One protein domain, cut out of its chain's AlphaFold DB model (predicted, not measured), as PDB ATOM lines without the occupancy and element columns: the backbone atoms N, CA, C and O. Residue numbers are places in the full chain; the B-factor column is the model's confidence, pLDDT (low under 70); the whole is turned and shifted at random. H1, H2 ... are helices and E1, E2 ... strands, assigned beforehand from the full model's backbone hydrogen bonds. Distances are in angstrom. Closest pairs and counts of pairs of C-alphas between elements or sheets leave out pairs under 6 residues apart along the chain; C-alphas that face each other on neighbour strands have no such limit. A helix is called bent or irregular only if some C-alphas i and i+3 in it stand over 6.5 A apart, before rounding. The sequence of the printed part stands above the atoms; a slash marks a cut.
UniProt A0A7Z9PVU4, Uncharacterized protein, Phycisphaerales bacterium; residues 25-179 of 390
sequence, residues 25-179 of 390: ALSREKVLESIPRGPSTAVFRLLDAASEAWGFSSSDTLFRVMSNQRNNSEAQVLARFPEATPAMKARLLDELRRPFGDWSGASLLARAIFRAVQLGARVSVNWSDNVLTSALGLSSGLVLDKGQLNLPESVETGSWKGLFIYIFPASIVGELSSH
ATOM      1  N   ALA A  25     118.936  88.636 143.067       38.19
ATOM      2  CA  ALA A  25     118.853  90.083 142.918       38.19
ATOM      3  C   ALA A  25     120.106  90.687 142.244       38.19
ATOM      4  O   ALA A  25     120.323  91.893 142.325       38.19
ATOM      5  N   LEU A  26     120.940  89.878 141.567       48.22
ATOM      6  CA  LEU A  26     121.830  90.354 140.507       48.22
ATOM      7  C   LEU A  26     120.960  91.093 139.480       48.22
ATOM      8  O   LEU A  26     120.218  90.499 138.703       48.22
ATOM      9  N   SER A  27     120.995  92.413 139.635       58.94
ATOM     10  CA  SER A  27     119.983  93.400 139.273       58.94
ATOM     11  C   SER A  27     119.441  93.221 137.861       58.94
ATOM     12  O   SER A  27     120.216  93.121 136.914       58.94
ATOM     13  N   ARG A  28     118.121  93.299 137.690       69.75
ATOM     14  CA  ARG A  28     117.487  93.438 136.368       69.75
ATOM     15  C   ARG A  28     118.082  94.598 135.557       69.75
ATOM     16  O   ARG A  28     118.049  94.553 134.338       69.75
ATOM     17  N   GLU A  29     118.698  95.575 136.217       69.00
ATOM     18  CA  GLU A  29     119.551  96.598 135.601       69.00
ATOM     19  C   GLU A  29     120.714  95.983 134.807       69.00
ATOM     20  O   GLU A  29     120.808  96.222 133.613       69.00
ATOM     21  N   LYS A  30     121.518  95.091 135.399       68.12
ATOM     22  CA  LYS A  30     122.542  94.294 134.686       68.12
ATOM     23  C   LYS A  30     121.968  93.475 133.525       68.12
ATOM     24  O   LYS A  30     122.623  93.328 132.497       68.12
ATOM     25  N   VAL A  31     120.747  92.947 133.664       71.25
ATOM     26  CA  VAL A  31     120.048  92.278 132.549       71.25
ATOM     27  C   VAL A  31     119.769  93.274 131.426       71.25
ATOM     28  O   VAL A  31     120.105  92.974 130.285       71.25
ATOM     29  N   LEU A  32     119.243  94.467 131.728       76.00
ATOM     30  CA  LEU A  32     119.071  95.530 130.734       76.00
ATOM     31  C   LEU A  32     120.403  95.968 130.108       76.00
ATOM     32  O   LEU A  32     120.460  96.181 128.899       76.00
ATOM     33  N   GLU A  33     121.471  96.093 130.898       75.69
ATOM     34  CA  GLU A  33     122.813  96.466 130.427       75.69
ATOM     35  C   GLU A  33     123.405  95.415 129.479       75.69
ATOM     36  O   GLU A  33     124.111  95.769 128.536       75.69
ATOM     37  N   SER A  34     123.083  94.134 129.690       69.69
ATOM     38  CA  SER A  34     123.513  93.029 128.824       69.69
ATOM     39  C   SER A  34     122.805  92.969 127.468       69.69
ATOM     40  O   SER A  34     123.239  92.216 126.596       69.69
ATOM     41  N   ILE A  35     121.719  93.727 127.269       74.25
ATOM     42  CA  ILE A  35     120.986  93.745 125.998       74.25
ATOM     43  C   ILE A  35     121.828  94.497 124.958       74.25
ATOM     44  O   ILE A  35     122.064  95.701 125.127       74.25
ATOM     45  N   PRO A  36     122.229  93.854 123.844       69.50
ATOM     46  CA  PRO A  36     122.981  94.511 122.783       69.50
ATOM     47  C   PRO A  36     122.247  95.741 122.249       69.50
ATOM     48  O   PRO A  36     121.027  95.737 122.080       69.50
ATOM     49  N   ARG A  37     122.972  96.820 121.935       74.75
ATOM     50  CA  ARG A  37     122.376  97.962 121.220       74.75
ATOM     51  C   ARG A  37     121.939  97.511 119.823       74.75
ATOM     52  O   ARG A  37     122.643  96.751 119.174       74.75
ATOM     53  N   GLY A  38     120.779  97.973 119.366       69.75
ATOM     54  CA  GLY A  38     120.227  97.601 118.059       69.75
ATOM     55  C   GLY A  38     118.908  98.326 117.770       69.75
ATOM     56  O   GLY A  38     118.481  99.138 118.598       69.75
ATOM     57  N   PRO A  39     118.251  98.037 116.637       78.06
ATOM     58  CA  PRO A  39     117.041  98.741 116.226       78.06
ATOM     59  C   PRO A  39     115.848  98.431 117.141       78.06
ATOM     60  O   PRO A  39     115.801  97.385 117.804       78.06
ATOM     61  N   SER A  40     114.859  99.334 117.160       80.75
ATOM     62  CA  SER A  40     113.627  99.133 117.933       80.75
ATOM     63  C   SER A  40     112.723  98.062 117.306       80.75
ATOM     64  O   SER A  40     112.007  97.362 118.024       80.75
ATOM     65  N   THR A  41     112.867  97.819 115.996       77.81
ATOM     66  CA  THR A  41     112.183  96.736 115.270       77.81
ATOM     67  C   THR A  41     112.414  95.334 115.843       77.81
ATOM     68  O   THR A  41     111.553  94.467 115.682       77.81
ATOM     69  N   ALA A  42     113.507  95.108 116.581       80.50
ATOM     70  CA  ALA A  42     113.748  93.853 117.294       80.50
ATOM     71  C   ALA A  42     112.640  93.531 118.318       80.50
ATOM     72  O   ALA A  42     112.284  92.365 118.483       80.50
ATOM     73  N   VAL A  43     112.033  94.550 118.947       87.19
ATOM     74  CA  VAL A  43     110.879  94.371 119.848       87.19
ATOM     75  C   VAL A  43     109.736  93.685 119.103       87.19
ATOM     76  O   VAL A  43     109.171  92.715 119.596       87.19
ATOM     77  N   PHE A  44     109.420  94.137 117.888       84.62
ATOM     78  CA  PHE A  44     108.306  93.583 117.119       84.62
ATOM     79  C   PHE A  44     108.571  92.174 116.604       84.62
ATOM     80  O   PHE A  44     107.642  91.372 116.561       84.62
ATOM     81  N   ARG A  45     109.821  91.848 116.255       79.25
ATOM     82  CA  ARG A  45     110.195  90.478 115.868       79.25
ATOM     83  C   ARG A  45     110.033  89.505 117.031       79.25
ATOM     84  O   ARG A  45     109.480  88.427 116.841       79.25
ATOM     85  N   LEU A  46     110.457  89.900 118.233       85.94
ATOM     86  CA  LEU A  46     110.278  89.095 119.443       85.94
ATOM     87  C   LEU A  46     108.796  88.920 119.800       85.94
ATOM     88  O   LEU A  46     108.395  87.831 120.199       85.94
ATOM     89  N   LEU A  47     107.977  89.960 119.614       88.25
ATOM     90  CA  LEU A  47     106.529  89.875 119.818       88.25
ATOM     91  C   LEU A  47     105.843  88.966 118.788       88.25
ATOM     92  O   LEU A  47     105.011  88.151 119.177       88.25
ATOM     93  N   ASP A  48     106.200  89.069 117.503       81.25
ATOM     94  CA  ASP A  48     105.689  88.177 116.454       81.25
ATOM     95  C   ASP A  48     106.045  86.713 116.765       81.25
ATOM     96  O   ASP A  48     105.166  85.851 116.754       81.25
ATOM     97  N   ALA A  49     107.304  86.451 117.134       79.50
ATOM     98  CA  ALA A  49     107.771  85.116 117.494       79.50
ATOM     99  C   ALA A  49     107.096  84.572 118.762       79.50
ATOM    100  O   ALA A  49     106.779  83.385 118.828       79.50
ATOM    101  N   ALA A  50     106.846  85.422 119.765       87.31
ATOM    102  CA  ALA A  50     106.124  85.031 120.973       87.31
ATOM    103  C   ALA A  50     104.674  84.632 120.671       87.31
ATOM    104  O   ALA A  50     104.218  83.596 121.153       87.31
ATOM    105  N   SER A  51     103.969  85.427 119.855       84.75
ATOM    106  CA  SER A  51     102.606  85.119 119.413       84.75
ATOM    107  C   SER A  51     102.535  83.779 118.704       84.75
ATOM    108  O   SER A  51     101.721  82.937 119.077       84.75
ATOM    109  N   GLU A  52     103.430  83.545 117.750       76.25
ATOM    110  CA  GLU A  52     103.438  82.307 116.977       76.25
ATOM    111  C   GLU A  52     103.832  81.090 117.823       76.25
ATOM    112  O   GLU A  52     103.189  80.049 117.726       76.25
ATOM    113  N   ALA A  53     104.816  81.220 118.722       80.31
ATOM    114  CA  ALA A  53     105.200  80.151 119.652       80.31
ATOM    115  C   ALA A  53     104.069  79.750 120.617       80.31
ATOM    116  O   ALA A  53     104.091  78.664 121.193       80.31
ATOM    117  N   TRP A  54     103.089  80.629 120.807       84.00
ATOM    118  CA  TRP A  54     101.882  80.378 121.585       84.00
ATOM    119  C   TRP A  54     100.652  80.037 120.732       84.00
ATOM    120  O   TRP A  54      99.568  79.876 121.284       84.00
ATOM    121  N   GLY A  55     100.807  79.903 119.411       76.75
ATOM    122  CA  GLY A  55      99.725  79.539 118.494       76.75
ATOM    123  C   GLY A  55      98.790  80.691 118.110       76.75
ATOM    124  O   GLY A  55      97.744  80.449 117.515       76.75
ATOM    125  N   PHE A  56      99.143  81.943 118.416       76.94
ATOM    126  CA  PHE A  56      98.364  83.118 118.023       76.94
ATOM    127  C   PHE A  56      98.876  83.724 116.716       76.94
ATOM    128  O   PHE A  56     100.079  83.833 116.479       76.94
ATOM    129  N   SER A  57      97.957  84.228 115.889       68.94
ATOM    130  CA  SER A  57      98.327  84.965 114.680       68.94
ATOM    131  C   SER A  57      98.968  86.309 115.037       68.94
ATOM    132  O   SER A  57      98.364  87.167 115.687       68.94
ATOM    133  N   SER A  58     100.179  86.559 114.544       64.31
ATOM    134  CA  SER A  58     100.879  87.831 114.761       64.31
ATOM    135  C   SER A  58     100.132  89.056 114.187       64.31
ATOM    136  O   SER A  58     100.408  90.201 114.553       64.31
ATOM    137  N   SER A  59      99.175  88.865 113.264       62.19
ATOM    138  CA  SER A  59      98.331  89.948 112.717       62.19
ATOM    139  C   SER A  59      97.283  90.443 113.701       62.19
ATOM    140  O   SER A  59      96.934  91.622 113.647       62.19
ATOM    141  N   ASP A  60      96.851  89.554 114.591       63.44
ATOM    142  CA  ASP A  60      95.672  89.725 115.442       63.44
ATOM    143  C   ASP A  60      96.070  89.984 116.896       63.44
ATOM    144  O   ASP A  60      95.221  90.175 117.765       63.44
ATOM    145  N   THR A  61      97.375  89.991 117.157       72.75
ATOM    146  CA  THR A  61      97.958  90.216 118.476       72.75
ATOM    147  C   THR A  61      98.611  91.591 118.581       72.75
ATOM    148  O   THR A  61      98.595  92.146 119.669       72.75
ATOM    149  N   LEU A  62      99.118  92.192 117.492       79.12
ATOM    150  CA  LEU A  62      99.835  93.479 117.535       79.12
ATOM    151  C   LEU A  62      99.055  94.654 116.940       79.12
ATOM    152  O   LEU A  62      98.795  94.710 115.735       79.12
ATOM    153  N   PHE A  63      98.790  95.657 117.778       76.69
ATOM    154  CA  PHE A  63      98.007  96.841 117.435       76.69
ATOM    155  C   PHE A  63      98.716  98.132 117.824       76.69
ATOM    156  O   PHE A  63      99.385  98.214 118.851       76.69
ATOM    157  N   ARG A  64      98.494  99.178 117.026       79.19
ATOM    158  CA  ARG A  64      98.697 100.554 117.477       79.19
ATOM    159  C   ARG A  64      97.424 100.999 118.182       79.19
ATOM    160  O   ARG A  64      96.344 100.875 117.608       79.19
ATOM    161  N   VAL A  65      97.552 101.529 119.387       74.38
ATOM    162  CA  VAL A  65      96.436 102.099 120.146       74.38
ATOM    163  C   VAL A  65      96.786 103.543 120.495       74.38
ATOM    164  O   VAL A  65      97.956 103.879 120.660       74.38
ATOM    165  N   MET A  66      95.785 104.415 120.566       67.50
ATOM    166  CA  MET A  66      95.939 105.769 121.097       67.50
ATOM    167  C   MET A  66      95.407 105.761 122.528       67.50
ATOM    168  O   MET A  66      94.249 105.404 122.739       67.50
ATOM    169  N   SER A  67      96.242 106.109 123.505       62.09
ATOM    170  CA  SER A  67      95.783 106.303 124.880       62.09
ATOM    171  C   SER A  67      95.447 107.777 125.105       62.09
ATOM    172  O   SER A  67      96.197 108.658 124.692       62.09
ATOM    173  N   ASN A  68      94.303 108.044 125.735       51.84
ATOM    174  CA  ASN A  68      93.887 109.385 126.148       51.84
ATOM    175  C   ASN A  68      94.063 109.489 127.669       51.84
ATOM    176  O   ASN A  68      93.094 109.477 128.425       51.84
ATOM    177  N   GLN A  69      95.308 109.524 128.149       48.59
ATOM    178  CA  GLN A  69      95.551 109.863 129.549       48.59
ATOM    179  C   GLN A  69      95.709 111.382 129.675       48.59
ATOM    180  O   GLN A  69      96.679 111.959 129.199       48.59
ATOM    181  N   ARG A  70      94.704 112.026 130.291       45.50
ATOM    182  CA  ARG A  70      94.723 113.411 130.811       45.50
ATOM    183  C   ARG A  70      95.520 114.418 129.951       45.50
ATOM    184  O   ARG A  70      96.521 114.963 130.403       45.50
ATOM    185  N   ASN A  71      95.012 114.702 128.750       42.47
ATOM    186  CA  ASN A  71      95.454 115.752 127.811       42.47
ATOM    187  C   ASN A  71      96.718 115.506 126.966       42.47
ATOM    188  O   ASN A  71      97.018 116.364 126.142       42.47
ATOM    189  N   ASN A  72      97.382 114.348 127.050       49.47
ATOM    190  CA  ASN A  72      98.405 113.958 126.071       49.47
ATOM    191  C   ASN A  72      98.024 112.632 125.412       49.47
ATOM    192  O   ASN A  72      97.978 111.585 126.056       49.47
ATOM    193  N   SER A  73      97.729 112.675 124.111       56.19
ATOM    194  CA  SER A  73      97.463 111.472 123.329       56.19
ATOM    195  C   SER A  73      98.780 110.735 123.070       56.19
ATOM    196  O   SER A  73      99.508 111.074 122.134       56.19
ATOM    197  N   GLU A  74      99.103 109.736 123.887       66.44
ATOM    198  CA  GLU A  74     100.284 108.902 123.663       66.44
ATOM    199  C   GLU A  74      99.909 107.676 122.835       66.44
ATOM    200  O   GLU A  74      99.049 106.867 123.208       66.44
ATOM    201  N   ALA A  75     100.556 107.549 121.676       73.56
ATOM    202  CA  ALA A  75     100.480 106.345 120.871       73.56
ATOM    203  C   ALA A  75     101.231 105.218 121.594       73.56
ATOM    204  O   ALA A  75     102.336 105.427 122.089       73.56
ATOM    205  N   GLN A  76     100.636 104.030 121.626       83.50
ATOM    206  CA  GLN A  76     101.168 102.849 122.303       83.50
ATOM    207  C   GLN A  76     101.074 101.623 121.391       83.50
ATOM    208  O   GLN A  76     100.221 101.552 120.496       83.50
ATOM    209  N   VAL A  77     101.947 100.647 121.626       86.75
ATOM    210  CA  VAL A  77     101.854  99.322 121.000       86.75
ATOM    211  C   VAL A  77     101.166  98.385 121.978       86.75
ATOM    212  O   VAL A  77     101.576  98.292 123.130       86.75
ATOM    213  N   LEU A  78     100.128  97.695 121.518       87.69
ATOM    214  CA  LEU A  78      99.420  96.669 122.268       87.69
ATOM    215  C   LEU A  78      99.733  95.296 121.671       87.69
ATOM    216  O   LEU A  78      99.389  95.049 120.516       87.69
ATOM    217  N   ALA A  79     100.321  94.407 122.472       90.56
ATOM    218  CA  ALA A  79     100.320  92.968 122.231       90.56
ATOM    219  C   ALA A  79      99.193  92.310 123.048       90.56
ATOM    220  O   ALA A  79      99.197  92.363 124.278       90.56
ATOM    221  N   ARG A  80      98.201  91.723 122.377       90.25
ATOM    222  CA  ARG A  80      97.001  91.126 122.974       90.25
ATOM    223  C   ARG A  80      97.006  89.611 122.794       90.25
ATOM    224  O   ARG A  80      97.047  89.136 121.670       90.25
ATOM    225  N   PHE A  81      96.807  88.888 123.888       90.00
ATOM    226  CA  PHE A  81      96.648  87.435 123.942       90.00
ATOM    227  C   PHE A  81      95.333  87.125 124.681       90.00
ATOM    228  O   PHE A  81      95.337  86.994 125.905       90.00
ATOM    229  N   PRO A  82      94.179  87.107 123.985       80.62
ATOM    230  CA  PRO A  82      92.858  87.095 124.626       80.62
ATOM    231  C   PRO A  82      92.521  85.778 125.333       80.62
ATOM    232  O   PRO A  82      91.680  85.777 126.224       80.62
ATOM    233  N   GLU A  83      93.193  84.691 124.960       84.75
ATOM    234  CA  GLU A  83      92.989  83.337 125.490       84.75
ATOM    235  C   GLU A  83      94.270  82.817 126.164       84.75
ATOM    236  O   GLU A  83      94.636  81.646 126.066       84.75
ATOM    237  N   ALA A  84      95.010  83.712 126.822       86.56
ATOM    238  CA  ALA A  84      96.228  83.349 127.527       86.56
ATOM    239  C   ALA A  84      95.907  82.456 128.734       86.56
ATOM    240  O   ALA A  84      95.374  82.915 129.747       86.56
ATOM    241  N   THR A  85      96.283  81.181 128.646       87.94
ATOM    242  CA  THR A  85      96.056  80.207 129.721       87.94
ATOM    243  C   THR A  85      96.772  80.612 131.020       87.94
ATOM    244  O   THR A  85      97.810  81.284 130.977       87.94
ATOM    245  N   PRO A  86      96.300  80.152 132.196       86.69
ATOM    246  CA  PRO A  86      96.996  80.386 133.464       86.69
ATOM    247  C   PRO A  86      98.468  79.946 133.437       86.69
ATOM    248  O   PRO A  86      99.332  80.643 133.964       86.69
ATOM    249  N   ALA A  87      98.770  78.838 132.750       87.06
ATOM    250  CA  ALA A  87     100.131  78.335 132.587       87.06
ATOM    251  C   ALA A  87     101.025  79.295 131.782       87.06
ATOM    252  O   ALA A  87     102.181  79.502 132.142       87.06
ATOM    253  N   MET A  88     100.503  79.920 130.722       89.25
ATOM    254  CA  MET A  88     101.254  80.918 129.951       89.25
ATOM    255  C   MET A  88     101.573  82.157 130.788       89.25
ATOM    256  O   MET A  88     102.702  82.645 130.753       89.25
ATOM    257  N   LYS A  89     100.602  82.641 131.572       88.44
ATOM    258  CA  LYS A  89     100.781  83.792 132.473       88.44
ATOM    259  C   LYS A  89     101.822  83.502 133.550       88.44
ATOM    260  O   LYS A  89     102.708  84.322 133.774       88.44
ATOM    261  N   ALA A  90     101.747  82.321 134.167       86.38
ATOM    262  CA  ALA A  90     102.719  81.868 135.157       86.38
ATOM    263  C   ALA A  90     104.131  81.770 134.561       86.38
ATOM    264  O   ALA A  90     105.064  82.339 135.117       86.38
ATOM    265  N   ARG A  91     104.279  81.152 133.380       87.38
ATOM    266  CA  ARG A  91     105.573  81.066 132.684       87.38
ATOM    267  C   ARG A  91     106.136  82.438 132.320       87.38
ATOM    268  O   ARG A  91     107.330  82.653 132.477       87.38
ATOM    269  N   LEU A  92     105.301  83.375 131.861       90.31
ATOM    270  CA  LEU A  92     105.749  84.745 131.601       90.31
ATOM    271  C   LEU A  92     106.239  85.419 132.887       90.31
ATOM    272  O   LEU A  92     107.297  86.037 132.881       90.31
ATOM    273  N   LEU A  93     105.497  85.294 133.991       87.44
ATOM    274  CA  LEU A  93     105.925  85.825 135.286       87.44
ATOM    275  C   LEU A  93     107.249  85.208 135.746       87.44
ATOM    276  O   LEU A  93     108.105  85.929 136.258       87.44
ATOM    277  N   ASP A  94     107.436  83.907 135.541       84.56
ATOM    278  CA  ASP A  94     108.683  83.222 135.867       84.56
ATOM    279  C   ASP A  94     109.851  83.729 135.017       84.56
ATOM    280  O   ASP A  94     110.896  84.038 135.582       84.56
ATOM    281  N   GLU A  95     109.669  83.918 133.709       86.31
ATOM    282  CA  GLU A  95     110.688  84.491 132.813       86.31
ATOM    283  C   GLU A  95     110.997  85.961 133.145       86.31
ATOM    284  O   GLU A  95     112.149  86.387 133.109       86.31
ATOM    285  N   LEU A  96     109.998  86.754 133.544       85.19
ATOM    286  CA  LEU A  96     110.217  88.125 134.018       85.19
ATOM    287  C   LEU A  96     110.986  88.148 135.357       85.19
ATOM    288  O   LEU A  96     111.774  89.062 135.621       85.19
ATOM    289  N   ARG A  97     110.781  87.144 136.220       79.25
ATOM    290  CA  ARG A  97     111.481  87.005 137.510       79.25
ATOM    291  C   ARG A  97     112.884  86.426 137.369       79.25
ATOM    292  O   ARG A  97     113.771  86.829 138.118       79.25
ATOM    293  N   ARG A  98     113.062  85.467 136.466       72.19
ATOM    294  CA  ARG A  98     114.285  84.701 136.222       72.19
ATOM    295  C   ARG A  98     114.548  84.708 134.719       72.19
ATOM    296  O   ARG A  98     114.167  83.760 134.038       72.19
ATOM    297  N   PRO A  99     115.160  85.782 134.208       63.50
ATOM    298  CA  PRO A  99     115.333  85.920 132.779       63.50
ATOM    299  C   PRO A  99     116.169  84.783 132.171       63.50
ATOM    300  O   PRO A  99     117.342  84.610 132.507       63.50
ATOM    301  N   PHE A 100     115.516  84.101 131.221       61.78
ATOM    302  CA  PHE A 100     116.013  83.281 130.112       61.78
ATOM    303  C   PHE A 100     116.166  81.778 130.347       61.78
ATOM    304  O   PHE A 100     117.273  81.252 130.465       61.78
ATOM    305  N   GLY A 101     115.027  81.083 130.270       59.88
ATOM    306  CA  GLY A 101     114.964  79.688 129.837       59.88
ATOM    307  C   GLY A 101     115.097  79.514 128.313       59.88
ATOM    308  O   GLY A 101     115.473  80.435 127.575       59.88
ATOM    309  N   ASP A 102     114.774  78.309 127.837       69.38
ATOM    310  CA  ASP A 102     114.754  77.965 126.412       69.38
ATOM    311  C   ASP A 102     113.817  78.869 125.598       69.38
ATOM    312  O   ASP A 102     112.881  79.469 126.131       69.38
ATOM    313  N   TRP A 103     114.047  78.925 124.280       70.12
ATOM    314  CA  TRP A 103     113.269  79.700 123.303       70.12
ATOM    315  C   TRP A 103     111.794  79.255 123.240       70.12
ATOM    316  O   TRP A 103     111.372  78.502 122.367       70.12
ATOM    317  N   SER A 104     111.007  79.760 124.187       81.88
ATOM    318  CA  SER A 104     109.565  79.571 124.340       81.88
ATOM    319  C   SER A 104     108.817  80.895 124.169       81.88
ATOM    320  O   SER A 104     109.404  81.965 124.350       81.88
ATOM    321  N   GLY A 105     107.505  80.850 123.905       86.38
ATOM    322  CA  GLY A 105     106.694  82.072 123.781       86.38
ATOM    323  C   GLY A 105     106.758  82.984 125.014       86.38
ATOM    324  O   GLY A 105     106.822  84.200 124.869       86.38
ATOM    325  N   ALA A 106     106.869  82.413 126.221       88.75
ATOM    326  CA  ALA A 106     107.046  83.183 127.455       88.75
ATOM    327  C   ALA A 106     108.410  83.891 127.505       88.75
ATOM    328  O   ALA A 106     108.467  85.088 127.788       88.75
ATOM    329  N   SER A 107     109.492  83.176 127.174       84.69
ATOM    330  CA  SER A 107     110.851  83.739 127.155       84.69
ATOM    331  C   SER A 107     110.999  84.838 126.093       84.69
ATOM    332  O   SER A 107     111.579  85.888 126.357       84.69
ATOM    333  N   LEU A 108     110.412  84.639 124.907       87.19
ATOM    334  CA  LEU A 108     110.409  85.594 123.798       87.19
ATOM    335  C   LEU A 108     109.663  86.870 124.176       87.19
ATOM    336  O   LEU A 108     110.141  87.976 123.921       87.19
ATOM    337  N   LEU A 109     108.523  86.719 124.846       91.19
ATOM    338  CA  LEU A 109     107.730  87.844 125.310       91.19
ATOM    339  C   LEU A 109     108.427  88.617 126.433       91.19
ATOM    340  O   LEU A 109     108.459  89.846 126.398       91.19
ATOM    341  N   ALA A 110     109.054  87.920 127.384       89.81
ATOM    342  CA  ALA A 110     109.878  88.549 128.414       89.81
ATOM    343  C   ALA A 110     111.066  89.315 127.801       89.81
ATOM    344  O   ALA A 110     111.327  90.455 128.188       89.81
ATOM    345  N   ARG A 111     111.741  88.744 126.791       87.00
ATOM    346  CA  ARG A 111     112.806  89.423 126.030       87.00
ATOM    347  C   ARG A 111     112.290  90.680 125.335       87.00
ATOM    348  O   ARG A 111     112.945  91.716 125.420       87.00
ATOM    349  N   ALA A 112     111.113  90.622 124.705       89.88
ATOM    350  CA  ALA A 112     110.491  91.789 124.078       89.88
ATOM    351  C   ALA A 112     110.228  92.915 125.093       89.88
ATOM    352  O   ALA A 112     110.532  94.077 124.818       89.88
ATOM    353  N   ILE A 113     109.718  92.563 126.280       91.88
ATOM    354  CA  ILE A 113     109.453  93.499 127.380       91.88
ATOM    355  C   ILE A 113     110.753  94.153 127.859       91.88
ATOM    356  O   ILE A 113     110.857  95.379 127.853       91.88
ATOM    357  N   PHE A 114     111.771  93.365 128.221       88.44
ATOM    358  CA  PHE A 114     113.051  93.908 128.690       88.44
ATOM    359  C   PHE A 114     113.753  94.750 127.621       88.44
ATOM    360  O   PHE A 114     114.313  95.801 127.935       88.44
ATOM    361  N   ARG A 115     113.674  94.343 126.349       87.50
ATOM    362  CA  ARG A 115     114.205  95.124 125.229       87.50
ATOM    363  C   ARG A 115     113.514  96.475 125.104       87.50
ATOM    364  O   ARG A 115     114.196  97.490 124.980       87.50
ATOM    365  N   ALA A 116     112.186  96.504 125.160       89.62
ATOM    366  CA  ALA A 116     111.448  97.758 125.132       89.62
ATOM    367  C   ALA A 116     111.883  98.666 126.295       89.62
ATOM    368  O   ALA A 116     112.233  99.824 126.069       89.62
ATOM    369  N   VAL A 117     111.970  98.130 127.516       89.75
ATOM    370  CA  VAL A 117     112.416  98.895 128.693       89.75
ATOM    371  C   VAL A 117     113.841  99.435 128.530       89.75
ATOM    372  O   VAL A 117     114.116 100.594 128.850       89.75
ATOM    373  N   GLN A 118     114.755  98.650 127.959       87.69
ATOM    374  CA  GLN A 118     116.123  99.092 127.677       87.69
ATOM    375  C   GLN A 118     116.179 100.270 126.694       87.69
ATOM    376  O   GLN A 118     116.964 101.204 126.902       87.69
ATOM    377  N   LEU A 119     115.283 100.288 125.703       86.94
ATOM    378  CA  LEU A 119     115.083 101.403 124.770       86.94
ATOM    379  C   LEU A 119     114.393 102.625 125.410       86.94
ATOM    380  O   LEU A 119     114.145 103.618 124.730       86.94
ATOM    381  N   GLY A 120     114.120 102.584 126.717       86.88
ATOM    382  CA  GLY A 120     113.483 103.668 127.464       86.88
ATOM    383  C   GLY A 120     111.962 103.579 127.487       86.88
ATOM    384  O   GLY A 120     111.313 104.559 127.843       86.88
ATOM    385  N   ALA A 121     111.392 102.433 127.111       88.25
ATOM    386  CA  ALA A 121     109.960 102.236 127.178       88.25
ATOM    387  C   ALA A 121     109.469 101.984 128.605       88.25
ATOM    388  O   ALA A 121     110.114 101.295 129.394       88.25
ATOM    389  N   ARG A 122     108.267 102.471 128.890       89.44
ATOM    390  CA  ARG A 122     107.420 101.936 129.948       89.44
ATOM    391  C   ARG A 122     106.582 100.808 129.358       89.44
ATOM    392  O   ARG A 122     106.036 100.942 128.264       89.44
ATOM    393  N   VAL A 123     106.474  99.698 130.074       91.25
ATOM    394  CA  VAL A 123     105.717  98.521 129.654       91.25
ATOM    395  C   VAL A 123     104.720  98.134 130.736       91.25
ATOM    396  O   VAL A 123     105.112  97.859 131.864       91.25
ATOM    397  N   SER A 124     103.434  98.081 130.400       90.12
ATOM    398  CA  SER A 124     102.382  97.598 131.302       90.12
ATOM    399  C   SER A 124     101.933  96.208 130.872       90.12
ATOM    400  O   SER A 124     101.502  96.027 129.736       90.12
ATOM    401  N   VAL A 125     102.014  95.232 131.772       91.38
ATOM    402  CA  VAL A 125     101.559  93.853 131.570       91.38
ATOM    403  C   VAL A 125     100.288  93.650 132.391       91.38
ATOM    404  O   VAL A 125     100.344  93.605 133.616       91.38
ATOM    405  N   ASN A 126      99.148  93.525 131.717       90.12
ATOM    406  CA  ASN A 126      97.823  93.481 132.330       90.12
ATOM    407  C   ASN A 126      97.148  92.121 132.097       90.12
ATOM    408  O   ASN A 126      97.113  91.613 130.972       90.12
ATOM    409  N   TRP A 127      96.536  91.568 133.142       89.81
ATOM    410  CA  TRP A 127      95.708  90.362 133.091       89.81
ATOM    411  C   TRP A 127      94.247  90.786 133.077       89.81
ATOM    412  O   TRP A 127      93.763  91.361 134.042       89.81
ATOM    413  N   SER A 128      93.530  90.556 131.980       86.69
ATOM    414  CA  SER A 128      92.155  91.052 131.849       86.69
ATOM    415  C   SER A 128      91.319  90.161 130.940       86.69
ATOM    416  O   SER A 128      91.877  89.341 130.224       86.69
ATOM    417  N   ASP A 129      89.997  90.311 130.926       84.50
ATOM    418  CA  ASP A 129      89.139  89.567 129.991       84.50
ATOM    419  C   ASP A 129      89.070  90.227 128.613       84.50
ATOM    420  O   ASP A 129      88.887  89.556 127.598       84.50
ATOM    421  N   ASN A 130      89.229  91.549 128.549       84.88
ATOM    422  CA  ASN A 130      89.148  92.293 127.302       84.88
ATOM    423  C   ASN A 130      90.015  93.565 127.319       84.88
ATOM    424  O   ASN A 130      90.569  93.974 128.338       84.88
ATOM    425  N   VAL A 131      90.149  94.183 126.140       82.50
ATOM    426  CA  VAL A 131      90.967  95.391 125.949       82.50
ATOM    427  C   VAL A 131      90.415  96.569 126.751       82.50
ATOM    428  O   VAL A 131      91.198  97.330 127.301       82.50
ATOM    429  N   LEU A 132      89.089  96.722 126.836       81.56
ATOM    430  CA  LEU A 132      88.461  97.867 127.497       81.56
ATOM    431  C   LEU A 132      88.744  97.852 129.002       81.56
ATOM    432  O   LEU A 132      89.239  98.837 129.543       81.56
ATOM    433  N   THR A 133      88.501  96.721 129.666       79.88
ATOM    434  CA  THR A 133      88.793  96.541 131.096       79.88
ATOM    435  C   THR A 133      90.277  96.729 131.393       79.88
ATOM    436  O   THR A 133      90.638  97.356 132.388       79.88
ATOM    437  N   SER A 134      91.135  96.255 130.489       80.12
ATOM    438  CA  SER A 134      92.582  96.422 130.582       80.12
ATOM    439  C   SER A 134      93.034  97.880 130.421       80.12
ATOM    440  O   SER A 134      93.879  98.350 131.181       80.12
ATOM    441  N   ALA A 135      92.472  98.610 129.457       76.19
ATOM    442  CA  ALA A 135      92.832  99.996 129.163       76.19
ATOM    443  C   ALA A 135      92.344 100.977 130.242       76.19
ATOM    444  O   ALA A 135      92.994 101.991 130.488       76.19
ATOM    445  N   LEU A 136      91.226 100.665 130.904       73.44
ATOM    446  CA  LEU A 136      90.673 101.457 132.007       73.44
ATOM    447  C   LEU A 136      91.391 101.225 133.348       73.44
ATOM    448  O   LEU A 136      91.036 101.858 134.338       73.44
ATOM    449  N   GLY A 137      92.380 100.324 133.404       71.44
ATOM    450  CA  GLY A 137      93.089 100.000 134.645       71.44
ATOM    451  C   GLY A 137      92.222  99.273 135.677       71.44
ATOM    452  O   GLY A 137      92.570  99.240 136.851       71.44
ATOM    453  N   LEU A 138      91.108  98.669 135.249       72.56
ATOM    454  CA  LEU A 138      90.193  97.893 136.101       72.56
ATOM    455  C   LEU A 138      90.661  96.439 136.280       72.56
ATOM    456  O   LEU A 138      89.873  95.549 136.590       72.56
ATOM    457  N   SER A 139      91.937  96.181 136.009       73.44
ATOM    458  CA  SER A 139      92.527  94.853 135.919       73.44
ATOM    459  C   SER A 139      93.825  94.788 136.708       73.44
ATOM    460  O   SER A 139      94.528  95.794 136.815       73.44
ATOM    461  N   SER A 140      94.190  93.601 137.186       72.69
ATOM    462  CA  SER A 140      95.495  93.396 137.805       72.69
ATOM    463  C   SER A 140      96.601  93.388 136.750       72.69
ATOM    464  O   SER A 140      96.403  93.018 135.589       72.69
ATOM    465  N   GLY A 141      97.791  93.817 137.146       81.75
ATOM    466  CA  GLY A 141      98.921  93.907 136.240       81.75
ATOM    467  C   GLY A 141     100.172  94.402 136.940       81.75
ATOM    468  O   GLY A 141     100.191  94.612 138.152       81.75
ATOM    469  N   LEU A 142     101.225  94.575 136.158       88.62
ATOM    470  CA  LEU A 142     102.493  95.129 136.603       88.62
ATOM    471  C   LEU A 142     103.022  96.110 135.566       88.62
ATOM    472  O   LEU A 142     102.736  95.997 134.374       88.62
ATOM    473  N   VAL A 143     103.802  97.074 136.037       88.25
ATOM    474  CA  VAL A 143     104.458  98.078 135.204       88.25
ATOM    475  C   VAL A 143     105.960  97.882 135.332       88.25
ATOM    476  O   VAL A 143     106.467  97.714 136.438       88.25
ATOM    477  N   LEU A 144     106.641  97.881 134.191       88.38
ATOM    478  CA  LEU A 144     108.083  97.761 134.061       88.38
ATOM    479  C   LEU A 144     108.623  98.968 133.297       88.38
ATOM    480  O   LEU A 144     108.214  99.231 132.169       88.38
ATOM    481  N   ASP A 145     109.566  99.679 133.896       88.00
ATOM    482  CA  ASP A 145     110.375 100.704 133.239       88.00
ATOM    483  C   ASP A 145     111.780 100.724 133.864       88.00
ATOM    484  O   ASP A 145     112.076  99.922 134.751       88.00
ATOM    485  N   LYS A 146     112.675 101.602 133.393       80.69
ATOM    486  CA  LYS A 146     114.055 101.663 133.911       80.69
ATOM    487  C   LYS A 146     114.133 101.971 135.412       80.69
ATOM    488  O   LYS A 146     115.098 101.551 136.037       80.69
ATOM    489  N   GLY A 147     113.162 102.691 135.972       77.75
ATOM    490  CA  GLY A 147     113.090 103.009 137.401       77.75
ATOM    491  C   GLY A 147     112.311 101.976 138.221       77.75
ATOM    492  O   GLY A 147     112.493 101.890 139.434       77.75
ATOM    493  N   GLN A 148     111.472 101.165 137.577       79.00
ATOM    494  CA  GLN A 148     110.594 100.191 138.214       79.00
ATOM    495  C   GLN A 148     110.772  98.798 137.592       79.00
ATOM    496  O   GLN A 148     109.921  98.304 136.858       79.00
ATOM    497  N   LEU A 149     111.890  98.135 137.906       76.69
ATOM    498  CA  LEU A 149     112.167  96.761 137.457       76.69
ATOM    499  C   LEU A 149     111.781  95.691 138.482       76.69
ATOM    500  O   LEU A 149     111.763  94.502 138.166       76.69
ATOM    501  N   ASN A 150     111.501  96.075 139.726       74.38
ATOM    502  CA  ASN A 150     111.171  95.117 140.773       74.38
ATOM    503  C   ASN A 150     109.768  94.545 140.573       74.38
ATOM    504  O   ASN A 150     108.776  95.269 140.570       74.38
ATOM    505  N   LEU A 151     109.704  93.223 140.423       77.25
ATOM    506  CA  LEU A 151     108.451  92.484 140.339       77.25
ATOM    507  C   LEU A 151     107.979  92.121 141.749       77.25
ATOM    508  O   LEU A 151     108.797  91.623 142.527       77.25
ATOM    509  N   PRO A 152     106.689  92.310 142.069       72.38
ATOM    510  CA  PRO A 152     106.152  91.891 143.355       72.38
ATOM    511  C   PRO A 152     106.205  90.359 143.509       72.38
ATOM    512  O   PRO A 152     106.127  89.598 142.533       72.38
ATOM    513  N   GLU A 153     106.366  89.902 144.756       65.56
ATOM    514  CA  GLU A 153     106.497  88.476 145.098       65.56
ATOM    515  C   GLU A 153     105.252  87.676 144.702       65.56
ATOM    516  O   GLU A 153     105.357  86.568 144.170       65.56
ATOM    517  N   SER A 154     104.076  88.285 144.838       67.19
ATOM    518  CA  SER A 154     102.810  87.795 144.313       67.19
ATOM    519  C   SER A 154     102.261  88.776 143.276       67.19
ATOM    520  O   SER A 154     102.210  89.986 143.483       67.19
ATOM    521  N   VAL A 155     101.863  88.243 142.122       68.75
ATOM    522  CA  VAL A 155     101.056  88.965 141.135       68.75
ATOM    523  C   VAL A 155      99.751  88.200 141.050       68.75
ATOM    524  O   VAL A 155      99.754  87.035 140.652       68.75
ATOM    525  N   GLU A 156      98.646  88.829 141.437       66.44
ATOM    526  CA  GLU A 156      97.327  88.233 141.254       66.44
ATOM    527  C   GLU A 156      97.018  88.160 139.757       66.44
ATOM    528  O   GLU A 156      96.666  89.149 139.116       66.44
ATOM    529  N   THR A 157      97.175  86.976 139.172       64.62
ATOM    530  CA  THR A 157      96.820  86.722 137.769       64.62
ATOM    531  C   THR A 157      95.314  86.559 137.564       64.62
ATOM    532  O   THR A 157      94.864  86.621 136.417       64.62
ATOM    533  N   GLY A 158      94.550  86.419 138.661       63.41
ATOM    534  CA  GLY A 158      93.089  86.306 138.702       63.41
ATOM    535  C   GLY A 158      92.520  85.178 137.832       63.41
ATOM    536  O   GLY A 158      93.247  84.416 137.200       63.41
ATOM    537  N   SER A 159      91.190  85.096 137.744       70.44
ATOM    538  CA  SER A 159      90.482  84.241 136.773       70.44
ATOM    539  C   SER A 159      90.405  84.861 135.370       70.44
ATOM    540  O   SER A 159      89.625  84.407 134.535       70.44
ATOM    541  N   TRP A 160      91.176  85.923 135.115       80.44
ATOM    542  CA  TRP A 160      91.158  86.673 133.866       80.44
ATOM    543  C   TRP A 160      91.534  85.777 132.683       80.44
ATOM    544  O   TRP A 160      92.468  84.977 132.782       80.44
ATOM    545  N   LYS A 161      90.877  85.934 131.533       82.06
ATOM    546  CA  LYS A 161      91.121  85.089 130.347       82.06
ATOM    547  C   LYS A 161      92.303  85.533 129.485       82.06
ATOM    548  O   LYS A 161      92.960  84.708 128.864       82.06
ATOM    549  N   GLY A 162      92.612  86.823 129.485       88.38
ATOM    550  CA  GLY A 162      93.586  87.425 128.580       88.38
ATOM    551  C   GLY A 162      94.835  87.982 129.258       88.38
ATOM    552  O   GLY A 162      94.899  88.169 130.479       88.38
ATOM    553  N   LEU A 163      95.833  88.246 128.419       91.31
ATOM    554  CA  LEU A 163      97.078  88.955 128.703       91.31
ATOM    555  C   LEU A 163      97.231  90.095 127.686       91.31
ATOM    556  O   LEU A 163      97.113  89.882 126.480       91.31
ATOM    557  N   PHE A 164      97.501  91.301 128.172       91.19
ATOM    558  CA  PHE A 164      97.628  92.510 127.363       91.19
ATOM    559  C   PHE A 164      98.906  93.242 127.757       91.19
ATOM    560  O   PHE A 164      99.093  93.568 128.925       91.19
ATOM    561  N   ILE A 165      99.785  93.494 126.792       92.00
ATOM    562  CA  ILE A 165     101.062  94.174 127.010       92.00
ATOM    563  C   ILE A 165     101.041  95.488 126.251       92.00
ATOM    564  O   ILE A 165     100.939  95.497 125.026       92.00
ATOM    565  N   TYR A 166     101.153  96.587 126.985       90.44
ATOM    566  CA  TYR A 166     101.204  97.940 126.450       90.44
ATOM    567  C   TYR A 166     102.634  98.455 126.519       90.44
ATOM    568  O   TYR A 166     103.231  98.429 127.589       90.44
ATOM    569  N   ILE A 167     103.170  98.932 125.399       90.31
ATOM    570  CA  ILE A 167     104.515  99.504 125.301       90.31
ATOM    571  C   ILE A 167     104.394 100.985 124.924       90.31
ATOM    572  O   ILE A 167     103.841 101.322 123.873       90.31
ATOM    573  N   PHE A 168     104.949 101.843 125.777       85.62
ATOM    574  CA  PHE A 168     105.067 103.300 125.647       85.62
ATOM    575  C   PHE A 168     106.567 103.605 125.520       85.62
ATOM    576  O   PHE A 168     107.281 103.143 126.396       85.62
ATOM    577  N   PRO A 169     107.117 104.311 124.513       72.75
ATOM    578  CA  PRO A 169     106.631 105.601 124.039       72.75
ATOM    579  C   PRO A 169     106.548 105.686 122.500       72.75
ATOM    580  O   PRO A 169     106.854 104.738 121.770       72.75
ATOM    581  N   ALA A 170     106.162 106.861 121.992       58.78
ATOM    582  CA  ALA A 170     105.916 107.122 120.572       58.78
ATOM    583  C   ALA A 170     107.074 106.746 119.620       58.78
ATOM    584  O   ALA A 170     106.804 106.413 118.467       58.78
ATOM    585  N   SER A 171     108.333 106.768 120.078       72.19
ATOM    586  CA  SER A 171     109.505 106.442 119.248       72.19
ATOM    587  C   SER A 171     109.466 105.006 118.720       72.19
ATOM    588  O   SER A 171     109.630 104.793 117.524       72.19
ATOM    589  N   ILE A 172     109.154 104.035 119.583       74.62
ATOM    590  CA  ILE A 172     108.981 102.632 119.185       74.62
ATOM    591  C   ILE A 172     107.725 102.505 118.314       74.62
ATOM    592  O   ILE A 172     107.729 101.850 117.277       74.62
ATOM    593  N   VAL A 173     106.641 103.186 118.691       71.75
ATOM    594  CA  VAL A 173     105.346 103.094 117.997       71.75
ATOM    595  C   VAL A 173     105.429 103.577 116.546       71.75
ATOM    596  O   VAL A 173     104.749 103.018 115.682       71.75
ATOM    597  N   GLY A 174     106.266 104.580 116.266       70.56
ATOM    598  CA  GLY A 174     106.511 105.083 114.913       70.56
ATOM    599  C   GLY A 174     107.045 104.012 113.957       70.56
ATOM    600  O   GLY A 174     106.677 104.002 112.785       70.56
ATOM    601  N   GLU A 175     107.830 103.056 114.462       77.31
ATOM    602  CA  GLU A 175     108.408 101.971 113.660       77.31
ATOM    603  C   GLU A 175     107.445 100.795 113.434       77.31
ATOM    604  O   GLU A 175     107.681  99.970 112.546       77.31
ATOM    605  N   LEU A 176     106.331 100.715 114.177       73.31
ATOM    606  CA  LEU A 176     105.388  99.599 114.058       73.31
ATOM    607  C   LEU A 176     104.816  99.505 112.643       73.31
ATOM    608  O   LEU A 176     104.803  98.416 112.076       73.31
ATOM    609  N   SER A 177     104.357 100.618 112.058       67.50
ATOM    610  CA  SER A 177     103.778 100.625 110.705       67.50
ATOM    611  C   SER A 177     104.762 100.067 109.677       67.50
ATOM    612  O   SER A 177     104.400  99.160 108.928       67.50
ATOM    613  N   SER A 178     106.010 100.541 109.719       66.19
ATOM    614  CA  SER A 178     107.098 100.075 108.859       66.19
ATOM    615  C   SER A 178     107.389  98.589 109.062       66.19
ATOM    616  O   SER A 178     107.548  97.864 108.085       66.19
ATOM    617  N   HIS A 179     107.380  98.098 110.309       70.75
ATOM    618  CA  HIS A 179     107.511  96.666 110.603       70.75
ATOM    619  C   HIS A 179     106.353  95.848 110.022       70.75
ATOM    620  O   HIS A 179     106.595  94.799 109.422       70.75
TER     621      HIS A 179
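This is residues 25 to 179 of the 390 residues of an uncharacterized protein of Phycisphaerales bacterium (UniProt A0A7Z9PVU4). A strongly twisted wall of five strands has four helices, H2, H4, H5 and H7, covering one face, while the opposite face has just the short helix H6 over it. H2 and H5 lie side by side over the covered face, H4 and H7 cover further parts of it, and H1 packs on H5 without reaching the sheet. The printed part has 155 residues with seven named helices and five named strands, in the order H1 H2 H3 E1 E2 H4 H5 E3 H6 E4 E5 H7. The sheet runs E1 E2 E5 E3 E4, all antiparallel, and the class is mixed, helices and strands. The whole is compact, with a radius of gyration of the C-alphas of 14.3 A and a rounded outline spanning 37 by 35 by 30 A.

H1, residues 28 to 33, touches H5, residues 105 to 118, with residues 114 to 118 of H5 alone; the closest C-alphas are those of Leu 32 and Gln 118, 5.5 A apart. H2, residues 41 to 53, touches H5 at a shallow tilt of 17 degrees, opposite ways, with the C-alphas of Ala 50 and Gly 105 closest at 4.1 A. H3, residues 58 to 61, only grazes the sheet. E1, residues 62 to 69, and E2, residues 72 to 81, form a hairpin, with N 65 and O 76 within hydrogen-bond range at 2.9 A. H4, residues 86 to 97, touches residues 106 to 110 of H5 alone, at a steep tilt of 41 degrees; the C-alphas of Leu 92 and Ala 106 are closest, 4.6 A apart. H5 is over E3, residues 122 to 128, and E5, residues 162 to 168, at a height over the sheet of 9.9 A, and runs along the strands, at 4 degrees to E3 on the local plane. E2, H4, H5 and E3 make a split strand-helix-strand unit, two strands running the same way with E5 between them in the sheet, and its crossover is right-handed. N 79 and O 165 of E2 and E5 are 2.8 A apart, and N 124 and O 166 of E3 and E5 are also 2.8 A apart. H6, residues 131 to 135, is only just over E3, with 3 of its C-alphas, on the opposite face from H5. E4, residues 140 to 144, is an edge strand beside E3, with N 125 and O 142 at 2.8 A. H7, residues 170 to 179, is on the same face as H2, H4 and H5, and runs slantwise to E2, at 39 degrees on the local plane. H7 is irregular, but only just: C-alphas 174 and 177 are 6.7 A apart. In H1, H2, H4, H5 and H6 every O i to N i+4 pair is within hydrogen-bond range; in H7 it is 2 of 6, with 5 of 7 O i to N i+3 pairs, and H3 is too short for an O i to N i+4 pair.

H1 begins at C-alpha 28, (117.487, 93.438, 136.368). From first to last C-alpha H2 is 18.5 A long, E1 20.8 A, E2 26.7 A, H4 16.4 A and H5 19.8 A. E3 measures 18.8 A, E4 13.8 A, E5 19.8 A and H7 14.5 A, while H1, H3 and H6 are shorter. E2 begins at C-alpha 72, (98.405, 113.958, 126.071), and H7 ends at C-alpha 179, (107.511, 96.666, 110.603).

The C-alphas farthest apart are those of Asn 71 and Asp 102, 42.5 A. The printed part has no cut. The link from E4 to E5, residues 145 to 161, is long. The mean pLDDT of the printed part is 77.8, and 35 residues are under 70, among them residues 25 to 30, 66 to 74 and 153 to 158.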